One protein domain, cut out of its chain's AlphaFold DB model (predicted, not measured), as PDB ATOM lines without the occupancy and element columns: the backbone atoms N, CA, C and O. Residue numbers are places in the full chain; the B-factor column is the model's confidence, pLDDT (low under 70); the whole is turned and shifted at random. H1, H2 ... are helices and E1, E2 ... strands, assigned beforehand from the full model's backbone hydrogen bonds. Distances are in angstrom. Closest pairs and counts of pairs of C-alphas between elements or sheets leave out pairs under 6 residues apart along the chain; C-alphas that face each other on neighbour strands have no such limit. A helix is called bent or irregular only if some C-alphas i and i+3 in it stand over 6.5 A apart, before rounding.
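AT A GLANCE: This is residues 57 to 102 of the 102 residues of the protein "Reverse transcriptase domain-containing protein" of Providencia sp. (UniProt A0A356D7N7). A small three-stranded sheet, E1, E2 and E3, makes a head at one end of one long helix, H1; residues 84 to 102, of which 84 to 100 belong to H1, stick out from it as a free arm. The helix makes most of the length and meets the sheet with its residues 78 to 81. The printed part has 46 residues, with three named strands and then one named helix along the chain; the sheet's order is E1, E2, E3, antiparallel throughout, and the class is mixed, helices and strands. The whole is extended, with a radius of gyration of the C-alphas of 16.6 A, and spans 53 by 14 by 12 A.

HOW THE PARTS SIT: Strands E1, residues 62 to 64, E2, residues 67 to 69, and E3, residues 74 to 76, form a meander, each strand the antiparallel neighbour of the one before. E1 and E2 are a hairpin with 143 degrees between their directions; N 64 and O 67 are within hydrogen-bond range at 2.8 A, and the C-alphas of Asp 63 and Arg 68 face each other at 4.3 A. E2 and E3 are a hairpin at 147 degrees, with N 68 and O 75 within hydrogen-bond range at 2.7 A. H1, residues 78 to 100, only grazes the sheet with its residues 78 to 81; the closest C-alphas of E2 and H1 are those of Gln 67 and Ser 80, 7.6 A apart. In H1 every O i to N i+4 pair is within hydrogen-bond range.

IN THESE COORDINATES: E1 begins at C-alpha 62 (34.632, -4.994, 16.343) and measures 6.6 A, E2 6.5 A and E3 7.2 A. H1 runs 33.7 A from C-alpha 78 (34.556, 1.235, 24.977) to C-alpha 100 (30.222, 4.558, 58.249), and is not bent.

THE WHOLE: The C-alphas of Arg 57 and Ser 102, the two farthest apart, are 54.3 A apart. The printed part has no cut, and the links E1 to E2, E2 to E3 and E3 to H1 are tight. Mean pLDDT of the printed part is 88.7; residues 100 to 102 are under 70.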
ATOM      1  N   ARG A  57      30.901  -4.908   9.149       87.31
ATOM      2  CA  ARG A  57      32.150  -4.970   8.401       87.31
ATOM      3  C   ARG A  57      33.318  -4.722   9.356       87.31
ATOM      4  O   ARG A  57      33.224  -3.865  10.233       87.31
ATOM      5  N   ILE A  58      34.414  -5.448   9.150       88.75
ATOM      6  CA  ILE A  58      35.623  -5.360   9.983       88.75
ATOM      7  C   ILE A  58      36.310  -3.986   9.910       88.75
ATOM      8  O   ILE A  58      36.972  -3.582  10.859       88.75
ATOM      9  N   ASP A  59      36.104  -3.235   8.822       87.75
ATOM     10  CA  ASP A  59      36.623  -1.871   8.634       87.75
ATOM     11  C   ASP A  59      36.085  -0.871   9.673       87.75
ATOM     12  O   ASP A  59      36.766   0.088  10.021       87.75
ATOM     13  N   LYS A  60      34.893  -1.118  10.226       89.25
ATOM     14  CA  LYS A  60      34.326  -0.335  11.335       89.25
ATOM     15  C   LYS A  60      34.855  -0.760  12.707       89.25
ATOM     16  O   LYS A  60      34.487  -0.156  13.716       89.25
ATOM     17  N   GLY A  61      35.693  -1.791  12.747       91.56
ATOM     18  CA  GLY A  61      36.168  -2.447  13.953       91.56
ATOM     19  C   GLY A  61      35.083  -3.227  14.694       91.56
ATOM     20  O   GLY A  61      33.884  -2.983  14.538       91.56
ATOM     21  N   PHE A  62      35.514  -4.158  15.533       91.94
ATOM     22  CA  PHE A  62      34.632  -4.994  16.343       91.94
ATOM     23  C   PHE A  62      35.230  -5.227  17.727       91.94
ATOM     24  O   PHE A  62      36.443  -5.143  17.914       91.94
ATOM     25  N   ASP A  63      34.368  -5.504  18.697       91.81
ATOM     26  CA  ASP A  63      34.790  -5.771  20.065       91.81
ATOM     27  C   ASP A  63      34.785  -7.287  20.328       91.81
ATOM     28  O   ASP A  63      33.783  -7.956  20.085       91.81
ATOM     29  N   TRP A  64      35.880  -7.834  20.859       92.12
ATOM     30  CA  TRP A  64      35.986  -9.240  21.265       92.12
ATOM     31  C   TRP A  64      36.874  -9.369  22.508       92.12
ATOM     32  O   TRP A  64      37.915  -8.719  22.608       92.12
ATOM     33  N   LEU A  65      36.428 -10.144  23.504       91.88
ATOM     34  CA  LEU A  65      37.117 -10.345  24.793       91.88
ATOM     35  C   LEU A  65      37.564  -9.055  25.495       91.88
ATOM     36  O   LEU A  65      38.634  -8.955  26.093       91.88
ATOM     37  N   GLY A  66      36.716  -8.030  25.417       90.94
ATOM     38  CA  GLY A  66      36.958  -6.736  26.043       90.94
ATOM     39  C   GLY A  66      38.006  -5.861  25.349       90.94
ATOM     40  O   GLY A  66      38.300  -4.769  25.845       90.94
ATOM     41  N   GLN A  67      38.509  -6.305  24.201       93.94
ATOM     42  CA  GLN A  67      39.368  -5.552  23.299       93.94
ATOM     43  C   GLN A  67      38.567  -5.097  22.081       93.94
ATOM     44  O   GLN A  67      37.561  -5.706  21.726       93.94
ATOM     45  N   ARG A  68      38.999  -4.004  21.463       93.94
ATOM     46  CA  ARG A  68      38.470  -3.483  20.213       93.94
ATOM     47  C   ARG A  68      39.522  -3.661  19.137       93.94
ATOM     48  O   ARG A  68      40.625  -3.140  19.259       93.94
ATOM     49  N   PHE A  69      39.153  -4.395  18.102       93.88
ATOM     50  CA  PHE A  69      39.972  -4.666  16.936       93.88
ATOM     51  C   PHE A  69      39.584  -3.696  15.829       93.88
ATOM     52  O   PHE A  69      38.402  -3.527  15.526       93.88
ATOM     53  N   THR A  70      40.577  -3.066  15.217       92.69
ATOM     54  CA  THR A  70      40.432  -2.246  14.010       92.69
ATOM     55  C   THR A  70      41.414  -2.740  12.949       92.69
ATOM     56  O   THR A  70      42.172  -3.679  13.189       92.69
ATOM     57  N   SER A  71      41.426  -2.120  11.770       88.19
ATOM     58  CA  SER A  71      42.405  -2.450  10.728       88.19
ATOM     59  C   SER A  71      43.852  -2.113  11.107       88.19
ATOM     60  O   SER A  71      44.764  -2.626  10.467       88.19
ATOM     61  N   THR A  72      44.072  -1.254  12.108       90.44
ATOM     62  CA  THR A  72      45.400  -0.710  12.436       90.44
ATOM     63  C   THR A  72      45.839  -0.964  13.871       90.44
ATOM     64  O   THR A  72      47.032  -0.947  14.151       90.44
ATOM     65  N   GLU A  73      44.902  -1.179  14.793       93.50
ATOM     66  CA  GLU A  73      45.195  -1.251  16.225       93.50
ATOM     67  C   GLU A  73      44.251  -2.188  16.985       93.50
ATOM     68  O   GLU A  73      43.102  -2.420  16.590       93.50
ATOM     69  N   ILE A  74      44.752  -2.671  18.125       94.88
ATOM     70  CA  ILE A  74      43.988  -3.377  19.152       94.88
ATOM     71  C   ILE A  74      44.004  -2.506  20.409       94.88
ATOM     72  O   ILE A  74      45.063  -2.227  20.970       94.88
ATOM     73  N   THR A  75      42.831  -2.066  20.854       95.31
ATOM     74  CA  THR A  75      42.667  -1.190  22.025       95.31
ATOM     75  C   THR A  75      41.702  -1.805  23.041       95.31
ATOM     76  O   THR A  75      41.096  -2.845  22.793       95.31
ATOM     77  N   ARG A  76      41.536  -1.206  24.229       92.94
ATOM     78  CA  ARG A  76      40.464  -1.630  25.149       92.94
ATOM     79  C   ARG A  76      39.112  -1.203  24.595       92.94
ATOM     80  O   ARG A  76      38.946  -0.046  24.214       92.94
ATOM     81  N   SER A  77      38.127  -2.100  24.620       92.06
ATOM     82  CA  SER A  77      36.816  -1.762  24.079       92.06
ATOM     83  C   SER A  77      36.111  -0.679  24.906       92.06
ATOM     84  O   SER A  77      36.218  -0.676  26.141       92.06
ATOM     85  N   PRO A  78      35.338   0.224  24.268       89.31
ATOM     86  CA  PRO A  78      34.556   1.235  24.977       89.31
ATOM     87  C   PRO A  78      33.659   0.616  26.051       89.31
ATOM     88  O   PRO A  78      33.594   1.113  27.175       89.31
ATOM     89  N   ARG A  79      33.043  -0.535  25.751       87.19
ATOM     90  CA  ARG A  79      32.205  -1.281  26.700       87.19
ATOM     91  C   ARG A  79      32.992  -1.742  27.928       87.19
ATOM     92  O   ARG A  79      32.489  -1.634  29.046       87.19
ATOM     93  N   SER A  80      34.217  -2.236  27.745       88.31
ATOM     94  CA  SER A  80      35.092  -2.620  28.859       88.31
ATOM     95  C   SER A  80      35.476  -1.427  29.724       88.31
ATOM     96  O   SER A  80      35.487  -1.549  30.949       88.31
ATOM     97  N   LEU A  81      35.761  -0.277  29.106       91.00
ATOM     98  CA  LEU A  81      36.079   0.957  29.823       91.00
ATOM     99  C   LEU A  81      34.882   1.449  30.647       91.00
ATOM    100  O   LEU A  81      35.052   1.761  31.824       91.00
ATOM    101  N   THR A  82      33.674   1.447  30.077       91.19
ATOM    102  CA  THR A  82      32.440   1.797  30.802       91.19
ATOM    103  C   THR A  82      32.212   0.866  31.990       91.19
ATOM    104  O   THR A  82      32.100   1.334  33.122       91.19
ATOM    105  N   ARG A  83      32.283  -0.455  31.780       88.75
ATOM    106  CA  ARG A  83      32.143  -1.449  32.859       88.75
ATOM    107  C   ARG A  83      33.218  -1.329  33.937       88.75
ATOM    108  O   ARG A  83      32.986  -1.666  35.094       88.75
ATOM    109  N   ALA A  84      34.437  -0.931  33.575       90.19
ATOM    110  CA  ALA A  84      35.495  -0.687  34.550       90.19
ATOM    111  C   ALA A  84      35.162   0.523  35.436       90.19
ATOM    112  O   ALA A  84      35.272   0.416  36.656       90.19
ATOM    113  N   LYS A  85      34.682   1.622  34.838       92.12
ATOM    114  CA  LYS A  85      34.240   2.821  35.567       92.12
ATOM    115  C   LYS A  85      33.065   2.524  36.501       92.12
ATOM    116  O   LYS A  85      33.121   2.879  37.673       92.12
ATOM    117  N   GLU A  86      32.046   1.815  36.020       92.69
ATOM    118  CA  GLU A  86      30.891   1.397  36.833       92.69
ATOM    119  C   GLU A  86      31.325   0.572  38.051       92.69
ATOM    120  O   GLU A  86      30.915   0.847  39.179       92.69
ATOM    121  N   ARG A  87      32.227  -0.398  37.845       91.69
ATOM    122  CA  ARG A  87      32.777  -1.217  38.934       91.69
ATOM    123  C   ARG A  87      33.599  -0.407  39.931       91.69
ATOM    124  O   ARG A  87      33.591  -0.743  41.112       91.69
ATOM    125  N   GLN A  88      34.309   0.628  39.484       93.19
ATOM    126  CA  GLN A  88      35.047   1.516  40.380       93.19
ATOM    127  C   GLN A  88      34.088   2.306  41.280       93.19
ATOM    128  O   GLN A  88      34.245   2.283  42.496       93.19
ATOM    129  N   ILE A  89      33.050   2.913  40.696       93.88
ATOM    130  CA  ILE A  89      32.028   3.670  41.434       93.88
ATOM    131  C   ILE A  89      31.339   2.781  42.478       93.88
ATOM    132  O   ILE A  89      31.167   3.184  43.626       93.88
ATOM    133  N   GLU A  90      30.966   1.556  42.103       93.56
ATOM    134  CA  GLU A  90      30.333   0.599  43.016       93.56
ATOM    135  C   GLU A  90      31.254   0.217  44.186       93.56
ATOM    136  O   GLU A  90      30.821   0.175  45.339       93.56
ATOM    137  N   LYS A  91      32.547  -0.007  43.918       92.44
ATOM    138  CA  LYS A  91      33.538  -0.279  44.970       92.44
ATOM    139  C   LYS A  91      33.695   0.899  45.930       92.44
ATOM    140  O   LYS A  91      33.715   0.685  47.139       92.44
ATOM    141  N   GLU A  92      33.779   2.122  45.412       92.94
ATOM    142  CA  GLU A  92      33.882   3.332  46.236       92.94
ATOM    143  C   GLU A  92      32.650   3.512  47.133       92.94
ATOM    144  O   GLU A  92      32.792   3.806  48.320       92.94
ATOM    145  N   LYS A  93      31.440   3.279  46.602       93.12
ATOM    146  CA  LYS A  93      30.198   3.306  47.390       93.12
ATOM    147  C   LYS A  93      30.226   2.284  48.523       93.12
ATOM    148  O   LYS A  93      29.951   2.643  49.666       93.12
ATOM    149  N   ARG A  94      30.606   1.037  48.227       92.31
ATOM    150  CA  ARG A  94      30.723  -0.021  49.245       92.31
ATOM    151  C   ARG A  94      31.728   0.344  50.329       92.31
ATOM    152  O   ARG A  94      31.418   0.188  51.503       92.31
ATOM    153  N   LEU A  95      32.893   0.875  49.957       92.19
ATOM    154  CA  LEU A  95      33.925   1.258  50.924       92.19
ATOM    155  C   LEU A  95      33.437   2.357  51.883       92.19
ATOM    156  O   LEU A  95      33.701   2.283  53.080       92.19
ATOM    157  N   ARG A  96      32.672   3.336  51.382       90.88
ATOM    158  CA  ARG A  96      32.062   4.382  52.222       90.88
ATOM    159  C   ARG A  96      31.030   3.819  53.199       90.88
ATOM    160  O   ARG A  96      31.010   4.249  54.344       90.88
ATOM    161  N   LEU A  97      30.217   2.849  52.773       89.75
ATOM    162  CA  LEU A  97      29.238   2.188  53.647       89.75
ATOM    163  C   LEU A  97      29.918   1.395  54.777       89.75
ATOM    164  O   LEU A  97      29.483   1.473  55.924       89.75
ATOM    165  N   TYR A  98      31.013   0.688  54.475       84.44
ATOM    166  CA  TYR A  98      31.812   0.007  55.501       84.44
ATOM    167  C   TYR A  98      32.436   0.994  56.495       84.44
ATOM    168  O   TYR A  98      32.383   0.753  57.694       84.44
ATOM    169  N   GLY A  99      32.959   2.128  56.017       75.81
ATOM    170  CA  GLY A  99      33.563   3.156  56.873       75.81
ATOM    171  C   GLY A  99      32.581   3.956  57.739       75.81
ATOM    172  O   GLY A  99      33.013   4.603  58.680       75.81
ATOM    173  N   GLN A 100      31.278   3.928  57.437       63.69
ATOM    174  CA  GLN A 100      30.222   4.558  58.249       63.69
ATOM    175  C   GLN A 100      29.604   3.604  59.284       63.69
ATOM    176  O   GLN A 100      28.826   4.040  60.126       63.69
ATOM    177  N   SER A 101      29.924   2.310  59.196       57.38
ATOM    178  CA  SER A 101      29.404   1.255  60.074       57.38
ATOM    179  C   SER A 101      30.436   0.810  61.128       57.38
ATOM    180  O   SER A 101      30.275  -0.255  61.719       57.38
ATOM    181  N   SER A 102      31.515   1.581  61.317       47.75
ATOM    182  CA  SER A 102      32.587   1.377  62.310       47.75
ATOM    183  C   SER A 102      32.729   2.585  63.224       47.75
ATOM    184  O   SER A 102      32.455   3.707  62.744       47.75
TER     185      SER A 102